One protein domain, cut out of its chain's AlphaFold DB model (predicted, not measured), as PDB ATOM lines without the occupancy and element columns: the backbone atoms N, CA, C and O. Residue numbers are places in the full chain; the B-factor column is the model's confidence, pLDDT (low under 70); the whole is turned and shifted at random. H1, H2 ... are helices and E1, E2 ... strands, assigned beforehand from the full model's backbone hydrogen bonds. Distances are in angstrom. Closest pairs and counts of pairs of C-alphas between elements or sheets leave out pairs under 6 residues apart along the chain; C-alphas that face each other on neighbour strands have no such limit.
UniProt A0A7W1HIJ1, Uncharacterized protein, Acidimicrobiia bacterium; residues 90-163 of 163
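This is residues 90 to 163 of the 163 residues of an uncharacterized protein of Acidimicrobiia bacterium (UniProt A0A7W1HIJ1). This is a loop-rich domain with little regular structure: a small strand hairpin, E1 and E2, with short helix H1 packed on it and the end of the longer helix H2 near E2. From H2's end an unnamed tail, residues 141 to 163, folds back. The 74 printed residues, 27 of them in named elements, run H1, E1, E2, H2, mixed in class with an antiparallel sheet E1 - E2. The whole is only just loose, close to compact, radius of gyration of the C-alphas 13.8 A, spanning 41 by 30 by 23 A.

Strands E1, residues 103 to 105, and E2, residues 113 to 115, form a hairpin, antiparallel at 164 degrees; N 104 and O 114 are within hydrogen-bond range at 3.0 A. The closest C-alphas of E2 and H1, residues 90 to 95, are those of Ser 113 and Thr 95, 5.5 A apart. Those of E2 and H2, residues 126 to 140, are Ser 113 and Val 140, 7.2 A. H1 and H2 are apart. In H1 and H2 every O i to N i+4 pair is within hydrogen-bond range.

H1 begins at C-alpha 90 (-5.530, -8.306, 55.215). E1 and E2 are each 6.9 A long. H2, 20.6 A, ends at C-alpha 140 (-5.194, -14.438, 38.921).

The C-alphas of Pro 143 and Asp 163, the farthest apart, are 43.0 A apart. The printed part has no cut, no link between named elements is long, and no printed residue is under 70 in pLDDT.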
ATOM      1  N   GLU A  90      -6.465  -8.035  56.305       94.62
ATOM      2  CA  GLU A  90      -5.530  -8.306  55.215       94.62
ATOM      3  C   GLU A  90      -6.195  -9.094  54.078       94.62
ATOM      4  O   GLU A  90      -6.049  -8.721  52.910       94.62
ATOM      5  N   ALA A  91      -6.979 -10.131  54.390       94.44
ATOM      6  CA  ALA A  91      -7.715 -10.881  53.374       94.44
ATOM      7  C   ALA A  91      -8.672  -9.966  52.586       94.44
ATOM      8  O   ALA A  91      -8.642  -9.962  51.354       94.44
ATOM      9  N   PHE A  92      -9.449  -9.122  53.278       94.62
ATOM     10  CA  PHE A  92     -10.357  -8.171  52.631       94.62
ATOM     11  C   PHE A  92      -9.634  -7.059  51.872       94.62
ATOM     12  O   PHE A  92     -10.076  -6.661  50.795       94.62
ATOM     13  N   ARG A  93      -8.508  -6.557  52.386       94.00
ATOM     14  CA  ARG A  93      -7.688  -5.546  51.708       94.00
ATOM     15  C   ARG A  93      -7.165  -6.072  50.373       94.00
ATOM     16  O   ARG A  93      -7.079  -5.307  49.415       94.00
ATOM     17  N   ARG A  94      -6.831  -7.365  50.301       92.38
ATOM     18  CA  ARG A  94      -6.326  -8.008  49.083       92.38
ATOM     19  C   ARG A  94      -7.417  -8.340  48.062       92.38
ATOM     20  O   ARG A  94      -7.126  -8.305  46.872       92.38
ATOM     21  N   THR A  95      -8.640  -8.662  48.486       92.88
ATOM     22  CA  THR A  95      -9.745  -9.022  47.569       92.88
ATOM     23  C   THR A  95     -10.716  -7.887  47.265       92.88
ATOM     24  O   THR A  95     -11.503  -7.986  46.328       92.88
ATOM     25  N   GLY A  96     -10.698  -6.829  48.070       90.94
ATOM     26  CA  GLY A  96     -11.722  -5.793  48.083       90.94
ATOM     27  C   GLY A  96     -12.886  -6.107  49.037       90.94
ATOM     28  O   GLY A  96     -13.053  -7.243  49.494       90.94
ATOM     29  N   PRO A  97     -13.699  -5.086  49.368       89.94
ATOM     30  CA  PRO A  97     -14.832  -5.223  50.276       89.94
ATOM     31  C   PRO A  97     -16.000  -5.986  49.634       89.94
ATOM     32  O   PRO A  97     -16.141  -6.038  48.415       89.94
ATOM     33  N   GLY A  98     -16.903  -6.516  50.465       86.62
ATOM     34  CA  GLY A  98     -18.175  -7.096  50.007       86.62
ATOM     35  C   GLY A  98     -18.109  -8.556  49.547       86.62
ATOM     36  O   GLY A  98     -19.122  -9.093  49.099       86.62
ATOM     37  N   VAL A  99     -16.956  -9.211  49.691       92.94
ATOM     38  CA  VAL A  99     -16.805 -10.658  49.487       92.94
ATOM     39  C   VAL A  99     -16.911 -11.423  50.809       92.94
ATOM     40  O   VAL A  99     -16.806 -10.844  51.890       92.94
ATOM     41  N   GLY A 100     -17.150 -12.731  50.722       92.00
ATOM     42  CA  GLY A 100     -17.149 -13.642  51.868       92.00
ATOM     43  C   GLY A 100     -15.993 -14.636  51.798       92.00
ATOM     44  O   GLY A 100     -14.988 -14.396  51.139       92.00
ATOM     45  N   THR A 101     -16.161 -15.790  52.435       92.81
ATOM     46  CA  THR A 101     -15.255 -16.940  52.305       92.81
ATOM     47  C   THR A 101     -15.721 -17.882  51.185       92.81
ATOM     48  O   THR A 101     -16.933 -18.002  50.977       92.81
ATOM     49  N   PRO A 102     -14.814 -18.604  50.501       95.12
ATOM     50  CA  PRO A 102     -13.365 -18.651  50.718       95.12
ATOM     51  C   PRO A 102     -12.605 -17.507  50.025       95.12
ATOM     52  O   PRO A 102     -13.055 -16.987  49.008       95.12
ATOM     53  N   ILE A 103     -11.438 -17.151  50.569       95.94
ATOM     54  CA  ILE A 103     -10.452 -16.259  49.943       95.94
ATOM     55  C   ILE A 103      -9.138 -17.031  49.833       95.94
ATOM     56  O   ILE A 103      -8.684 -17.602  50.824       95.94
ATOM     57  N   ILE A 104      -8.524 -17.026  48.651       94.62
ATOM     58  CA  ILE A 104      -7.191 -17.590  48.423       94.62
ATOM     59  C   ILE A 104      -6.251 -16.502  47.914       94.62
ATOM     60  O   ILE A 104      -6.595 -15.715  47.033       94.62
ATOM     61  N   THR A 105      -5.044 -16.494  48.473       93.62
ATOM     62  CA  THR A 105      -3.895 -15.736  47.977       93.62
ATOM     63  C   THR A 105      -2.977 -16.669  47.200       93.62
ATOM     64  O   THR A 105      -2.566 -17.699  47.735       93.62
ATOM     65  N   TYR A 106      -2.608 -16.279  45.984       93.12
ATOM     66  CA  TYR A 106      -1.583 -16.960  45.198       93.12
ATOM     67  C   TYR A 106      -0.220 -16.295  45.429       93.12
ATOM     68  O   TYR A 106      -0.143 -15.072  45.519       93.12
ATOM     69  N   ASP A 107       0.833 -17.111  45.541       90.56
ATOM     70  CA  ASP A 107       2.237 -16.710  45.747       90.56
ATOM     71  C   ASP A 107       2.508 -15.736  46.935       90.56
ATOM     72  O   ASP A 107       3.233 -14.746  46.772       90.56
ATOM     73  N   PRO A 108       1.987 -16.003  48.160       89.62
ATOM     74  CA  PRO A 108       2.154 -15.118  49.320       89.62
ATOM     75  C   PRO A 108       3.633 -14.911  49.726       89.62
ATOM     76  O   PRO A 108       4.455 -15.809  49.547       89.62
ATOM     77  N   PRO A 109       3.997 -13.766  50.344       84.69
ATOM     78  CA  PRO A 109       3.114 -12.653  50.713       84.69
ATOM     79  C   PRO A 109       2.788 -11.724  49.532       84.69
ATOM     80  O   PRO A 109       1.949 -10.831  49.664       84.69
ATOM     81  N   GLN A 110       3.453 -11.936  48.393       80.94
ATOM     82  CA  GLN A 110       3.209 -11.217  47.148       80.94
ATOM     83  C   GLN A 110       2.040 -11.871  46.386       80.94
ATOM     84  O   GLN A 110       1.325 -12.703  46.939       80.94
ATOM     85  N   GLY A 111       1.754 -11.428  45.164       85.88
ATOM     86  CA  GLY A 111       0.708 -12.028  44.329       85.88
ATOM     87  C   GLY A 111      -0.732 -11.641  44.691       85.88
ATOM     88  O   GLY A 111      -1.011 -10.985  45.700       85.88
ATOM     89  N   ASN A 112      -1.660 -12.022  43.816       91.69
ATOM     90  CA  ASN A 112      -3.046 -11.558  43.840       91.69
ATOM     91  C   ASN A 112      -3.952 -12.498  44.659       91.69
ATOM     92  O   ASN A 112      -3.646 -13.675  44.864       91.69
ATOM     93  N   SER A 113      -5.072 -11.963  45.154       93.69
ATOM     94  CA  SER A 113      -6.102 -12.750  45.845       93.69
ATOM     95  C   SER A 113      -7.378 -12.835  45.040       93.69
ATOM     96  O   SER A 113      -7.750 -11.875  44.370       93.69
ATOM     97  N   LEU A 114      -8.096 -13.942  45.202       94.12
ATOM     98  CA  LEU A 114      -9.466 -14.073  44.730       94.12
ATOM     99  C   LEU A 114     -10.401 -14.441  45.868       94.12
ATOM    100  O   LEU A 114     -10.067 -15.235  46.747       94.12
ATOM    101  N   PHE A 115     -11.617 -13.914  45.773       95.00
ATOM    102  CA  PHE A 115     -12.771 -14.574  46.354       95.00
ATOM    103  C   PHE A 115     -13.092 -15.827  45.531       95.00
ATOM    104  O   PHE A 115     -13.315 -15.753  44.321       95.00
ATOM    105  N   GLY A 116     -13.132 -16.973  46.200       93.06
ATOM    106  CA  GLY A 116     -13.257 -18.281  45.583       93.06
ATOM    107  C   GLY A 116     -11.940 -19.077  45.551       93.06
ATOM    108  O   GLY A 116     -10.956 -18.678  46.171       93.06
ATOM    109  N   PRO A 117     -11.930 -20.220  44.845       93.62
ATOM    110  CA  PRO A 117     -13.061 -20.759  44.096       93.62
ATOM    111  C   PRO A 117     -14.212 -21.188  45.017       93.62
ATOM    112  O   PRO A 117     -14.011 -21.786  46.070       93.62
ATOM    113  N   VAL A 118     -15.442 -20.860  44.621       94.25
ATOM    114  CA  VAL A 118     -16.653 -21.275  45.343       94.25
ATOM    115  C   VAL A 118     -17.105 -22.617  44.770       94.25
ATOM    116  O   VAL A 118     -17.708 -22.652  43.696       94.25
ATOM    117  N   ILE A 119     -16.799 -23.704  45.477       93.44
ATOM    118  CA  ILE A 119     -17.133 -25.078  45.079       93.44
ATOM    119  C   ILE A 119     -18.106 -25.708  46.076       93.44
ATOM    120  O   ILE A 119     -18.002 -25.477  47.279       93.44
ATOM    121  N   SER A 120     -19.062 -26.481  45.559       94.31
ATOM    122  CA  SER A 120     -20.039 -27.209  46.377       94.31
ATOM    123  C   SER A 120     -19.584 -28.627  46.718       94.31
ATOM    124  O   SER A 120     -19.955 -29.139  47.768       94.31
ATOM    125  N   THR A 121     -18.743 -29.211  45.863       94.12
ATOM    126  CA  THR A 121     -18.208 -30.570  45.978       94.12
ATOM    127  C   THR A 121     -16.697 -30.523  45.798       94.12
ATOM    128  O   THR A 121     -16.180 -29.714  45.020       94.12
ATOM    129  N   GLN A 122     -15.982 -31.375  46.529       93.12
ATOM    130  CA  GLN A 122     -14.539 -31.538  46.373       93.12
ATOM    131  C   GLN A 122     -14.211 -32.090  44.971       93.12
ATOM    132  O   GLN A 122     -14.962 -32.929  44.469       93.12
ATOM    133  N   PRO A 123     -13.103 -31.670  44.328       95.44
ATOM    134  CA  PRO A 123     -12.621 -32.348  43.128       95.44
ATOM    135  C   PRO A 123     -12.468 -33.863  43.372       95.44
ATOM    136  O   PRO A 123     -11.994 -34.249  44.441       95.44
ATOM    137  N   PRO A 124     -12.867 -34.720  42.417       95.56
ATOM    138  CA  PRO A 124     -12.908 -36.173  42.615       95.56
ATOM    139  C   PRO A 124     -11.520 -36.817  42.729       95.56
ATOM    140  O   PRO A 124     -11.392 -37.904  43.291       95.56
ATOM    141  N   ASP A 125     -10.494 -36.156  42.197       97.38
ATOM    142  CA  ASP A 125      -9.114 -36.622  42.158       97.38
ATOM    143  C   ASP A 125      -8.128 -35.444  42.084       97.38
ATOM    144  O   ASP A 125      -8.504 -34.287  41.845       97.38
ATOM    145  N   ASP A 126      -6.849 -35.754  42.306       97.56
ATOM    146  CA  ASP A 126      -5.758 -34.778  42.334       97.56
ATOM    147  C   ASP A 126      -5.519 -34.122  40.966       97.56
ATOM    148  O   ASP A 126      -5.165 -32.946  40.903       97.56
ATOM    149  N   GLU A 127      -5.739 -34.854  39.868       98.19
ATOM    150  CA  GLU A 127      -5.579 -34.330  38.506       98.19
ATOM    151  C   GLU A 127      -6.593 -33.214  38.239       98.19
ATOM    152  O   GLU A 127      -6.226 -32.117  37.810       98.19
ATOM    153  N   THR A 128      -7.861 -33.453  38.579       97.62
ATOM    154  CA  THR A 128      -8.932 -32.461  38.462       97.62
ATOM    155  C   THR A 128      -8.691 -31.277  39.395       97.62
ATOM    156  O   THR A 128      -8.886 -30.125  38.995       97.62
ATOM    157  N   ALA A 129      -8.247 -31.530  40.631       96.88
ATOM    158  CA  ALA A 129      -7.930 -30.476  41.591       96.88
ATOM    159  C   ALA A 129      -6.816 -29.552  41.076       96.88
ATOM    160  O   ALA A 129      -6.959 -28.326  41.120       96.88
ATOM    161  N   LEU A 130      -5.732 -30.133  40.552       96.88
ATOM    162  CA  LEU A 130      -4.592 -29.392  40.024       96.88
ATOM    163  C   LEU A 130      -4.965 -28.609  38.765       96.88
ATOM    164  O   LEU A 130      -4.703 -27.410  38.698       96.88
ATOM    165  N   ALA A 131      -5.655 -29.241  37.811       97.00
ATOM    166  CA  ALA A 131      -6.106 -28.570  36.595       97.00
ATOM    167  C   ALA A 131      -7.005 -27.361  36.908       97.00
ATOM    168  O   ALA A 131      -6.899 -26.309  36.274       97.00
ATOM    169  N   PHE A 132      -7.870 -27.485  37.917       95.38
ATOM    170  CA  PHE A 132      -8.712 -26.383  38.367       95.38
ATOM    171  C   PHE A 132      -7.906 -25.268  39.052       95.38
ATOM    172  O   PHE A 132      -8.140 -24.088  38.783       95.38
ATOM    173  N   PHE A 133      -6.928 -25.619  39.891       94.88
ATOM    174  CA  PHE A 133      -6.018 -24.654  40.508       94.88
ATOM    175  C   PHE A 133      -5.210 -23.869  39.460       94.88
ATOM    176  O   PHE A 133      -5.140 -22.640  39.545       94.88
ATOM    177  N   ASP A 134      -4.674 -24.544  38.442       95.31
ATOM    178  CA  ASP A 134      -3.891 -23.932  37.359       95.31
ATOM    179  C   ASP A 134      -4.740 -23.004  36.475       95.31
ATOM    180  O   ASP A 134      -4.308 -21.910  36.088       95.31
ATOM    181  N   ALA A 135      -5.992 -23.388  36.201       95.06
ATOM    182  CA  ALA A 135      -6.939 -22.526  35.497       95.06
ATOM    183  C   ALA A 135      -7.231 -21.247  36.296       95.06
ATOM    184  O   ALA A 135      -7.209 -20.147  35.740       95.06
ATOM    185  N   MET A 136      -7.445 -21.368  37.609       94.38
ATOM    186  CA  MET A 136      -7.623 -20.211  38.487       94.38
ATOM    187  C   MET A 136      -6.368 -19.333  38.516       94.38
ATOM    188  O   MET A 136      -6.491 -18.118  38.384       94.38
ATOM    189  N   ARG A 137      -5.169 -19.926  38.589       93.31
ATOM    190  CA  ARG A 137      -3.897 -19.188  38.526       93.31
ATOM    191  C   ARG A 137      -3.795 -18.330  37.263       93.31
ATOM    192  O   ARG A 137      -3.431 -17.163  37.345       93.31
ATOM    193  N   THR A 138      -4.217 -18.864  36.118       94.25
ATOM    194  CA  THR A 138      -4.245 -18.113  34.852       94.25
ATOM    195  C   THR A 138      -5.097 -16.841  34.948       94.25
ATOM    196  O   THR A 138      -4.696 -15.791  34.447       94.25
ATOM    197  N   PHE A 139      -6.262 -16.903  35.603       93.44
ATOM    198  CA  PHE A 139      -7.099 -15.718  35.824       93.44
ATOM    199  C   PHE A 139      -6.466 -14.731  36.806       93.44
ATOM    200  O   PHE A 139      -6.522 -13.524  36.580       93.44
ATOM    201  N   VAL A 140      -5.854 -15.237  37.876       91.62
ATOM    202  CA  VAL A 140      -5.194 -14.438  38.921       91.62
ATOM    203  C   VAL A 140      -4.017 -13.633  38.390       91.62
ATOM    204  O   VAL A 140      -3.808 -12.496  38.819       91.62
ATOM    205  N   ASP A 141      -3.273 -14.199  37.445       90.75
ATOM    206  CA  ASP A 141      -2.104 -13.559  36.846       90.75
ATOM    207  C   ASP A 141      -2.478 -12.509  35.787       90.75
ATOM    208  O   ASP A 141      -1.620 -11.725  35.380       90.75
ATOM    209  N   PHE A 142      -3.745 -12.443  35.349       93.19
ATOM    210  CA  PHE A 142      -4.216 -11.433  34.400       93.19
ATOM    211  C   PHE A 142      -4.727 -10.176  35.132       93.19
ATOM    212  O   PHE A 142      -5.856 -10.174  35.622       93.19
ATOM    213  N   PRO A 143      -3.977  -9.051  35.168       86.38
ATOM    214  CA  PRO A 143      -4.265  -7.947  36.097       86.38
ATOM    215  C   PRO A 143      -5.592  -7.216  35.854       86.38
ATOM    216  O   PRO A 143      -6.083  -6.521  36.738       86.38
ATOM    217  N   ALA A 144      -6.151  -7.327  34.647       91.44
ATOM    218  CA  ALA A 144      -7.427  -6.714  34.284       91.44
ATOM    219  C   ALA A 144      -8.633  -7.647  34.508       91.44
ATOM    220  O   ALA A 144      -9.767  -7.248  34.244       91.44
ATOM    221  N   PHE A 145      -8.414  -8.888  34.957       93.06
ATOM    222  CA  PHE A 145      -9.497  -9.775  35.367       93.06
ATOM    223  C   PHE A 145     -10.098  -9.291  36.690       93.06
ATOM    224  O   PHE A 145      -9.389  -8.829  37.579       93.06
ATOM    225  N   SER A 146     -11.419  -9.392  36.837       88.81
ATOM    226  CA  SER A 146     -12.096  -8.997  38.080       88.81
ATOM    227  C   SER A 146     -13.115 -10.024  38.552       88.81
ATOM    228  O   SER A 146     -13.221 -10.248  39.753       88.81
ATOM    229  N   GLU A 147     -13.859 -10.668  37.645       93.06
ATOM    230  CA  GLU A 147     -14.868 -11.644  38.058       93.06
ATOM    231  C   GLU A 147     -15.216 -12.648  36.952       93.06
ATOM    232  O   GLU A 147     -15.420 -12.286  35.792       93.06
ATOM    233  N   LEU A 148     -15.364 -13.914  37.350       92.75
ATOM    234  CA  LEU A 148     -16.072 -14.952  36.607       92.75
ATOM    235  C   LEU A 148     -17.057 -15.616  37.569       92.75
ATOM    236  O   LEU A 148     -16.657 -16.184  38.585       92.75
ATOM    237  N   LYS A 149     -18.353 -15.544  37.261       92.69
ATOM    238  CA  LYS A 149     -19.399 -16.011  38.174       92.69
ATOM    239  C   LYS A 149     -20.574 -16.638  37.441       92.69
ATOM    240  O   LYS A 149     -21.085 -16.099  36.464       92.69
ATOM    241  N   ARG A 150     -21.080 -17.724  38.029       91.94
ATOM    242  CA  ARG A 150     -22.440 -18.232  37.820       91.94
ATOM    243  C   ARG A 150     -23.271 -18.031  39.090       91.94
ATOM    244  O   ARG A 150     -22.758 -18.163  40.202       91.94
ATOM    245  N   THR A 151     -24.548 -17.684  38.937       90.19
ATOM    246  CA  THR A 151     -25.483 -17.516  40.067       90.19
ATOM    247  C   THR A 151     -26.059 -18.844  40.547       90.19
ATOM    248  O   THR A 151     -26.371 -18.979  41.726       90.19
ATOM    249  N   ILE A 152     -26.161 -19.823  39.648       90.31
ATOM    250  CA  ILE A 152     -26.634 -21.176  39.941       90.31
ATOM    251  C   ILE A 152     -25.539 -21.930  40.697       90.31
ATOM    252  O   ILE A 152     -24.394 -21.996  40.241       90.31
ATOM    253  N   ARG A 153     -25.895 -22.487  41.856       87.44
ATOM    254  CA  ARG A 153     -24.999 -23.241  42.735       87.44
ATOM    255  C   ARG A 153     -25.709 -24.500  43.203       87.44
ATOM    256  O   ARG A 153     -26.879 -24.436  43.570       87.44
ATOM    257  N   GLU A 154     -24.997 -25.615  43.186       90.94
ATOM    258  CA  GLU A 154     -25.462 -26.846  43.820       90.94
ATOM    259  C   GLU A 154     -25.399 -26.692  45.350       90.94
ATOM    260  O   GLU A 154     -24.587 -25.896  45.846       90.94
ATOM    261  N   PRO A 155     -26.239 -27.412  46.113       92.56
ATOM    262  CA  PRO A 155     -26.072 -27.529  47.558       92.56
ATOM    263  C   PRO A 155     -24.670 -28.035  47.913       92.56
ATOM    264  O   PRO A 155     -24.059 -28.749  47.126       92.56
ATOM    265  N   LEU A 156     -24.164 -27.668  49.094       93.75
ATOM    266  CA  LEU A 156     -22.895 -28.205  49.589       93.75
ATOM    267  C   LEU A 156     -23.003 -29.725  49.766       93.75
ATOM    268  O   LEU A 156     -23.890 -30.203  50.475       93.75
ATOM    269  N   ASP A 157     -22.073 -30.454  49.164       95.00
ATOM    270  CA  ASP A 157     -21.966 -31.907  49.239       95.00
ATOM    271  C   ASP A 157     -21.062 -32.295  50.416       95.00
ATOM    272  O   ASP A 157     -19.847 -32.455  50.287       95.00
ATOM    273  N   LEU A 158     -21.656 -32.330  51.612       94.75
ATOM    274  CA  LEU A 158     -20.970 -32.646  52.865       94.75
ATOM    275  C   LEU A 158     -21.802 -33.632  53.695       94.75
ATOM    276  O   LEU A 158     -23.015 -33.433  53.811       94.75
ATOM    277  N   PRO A 159     -21.189 -34.626  54.372       94.81
ATOM    278  CA  PRO A 159     -21.929 -35.600  55.181       94.81
ATOM    279  C   PRO A 159     -22.801 -34.987  56.280       94.81
ATOM    280  O   PRO A 159     -23.844 -35.541  56.611       94.81
ATOM    281  N   LEU A 160     -22.412 -33.836  56.840       94.69
ATOM    282  CA  LEU A 160     -23.240 -33.095  57.794       94.69
ATOM    283  C   LEU A 160     -24.604 -32.703  57.209       94.69
ATOM    284  O   LEU A 160     -25.568 -32.581  57.954       94.69
ATOM    285  N   LEU A 161     -24.676 -32.453  55.903       92.31
ATOM    286  CA  LEU A 161     -25.861 -31.942  55.221       92.31
ATOM    287  C   LEU A 161     -26.671 -33.041  54.530       92.31
ATOM    288  O   LEU A 161     -27.788 -32.757  54.109       92.31
ATOM    289  N   ALA A 162     -26.150 -34.270  54.475       88.38
ATOM    290  CA  ALA A 162     -26.883 -35.429  53.980       88.38
ATOM    291  C   ALA A 162     -28.163 -35.664  54.803       88.38
ATOM    292  O   ALA A 162     -28.181 -35.424  56.019       88.38
ATOM    293  N   ASP A 163     -29.230 -36.082  54.124       76.19
ATOM    294  CA  ASP A 163     -30.526 -36.424  54.727       76.19
ATOM    295  C   ASP A 163     -30.487 -37.740  55.517       76.19
ATOM    296  O   ASP A 163     -29.812 -38.698  55.067       76.19
TER     297      ASP A 163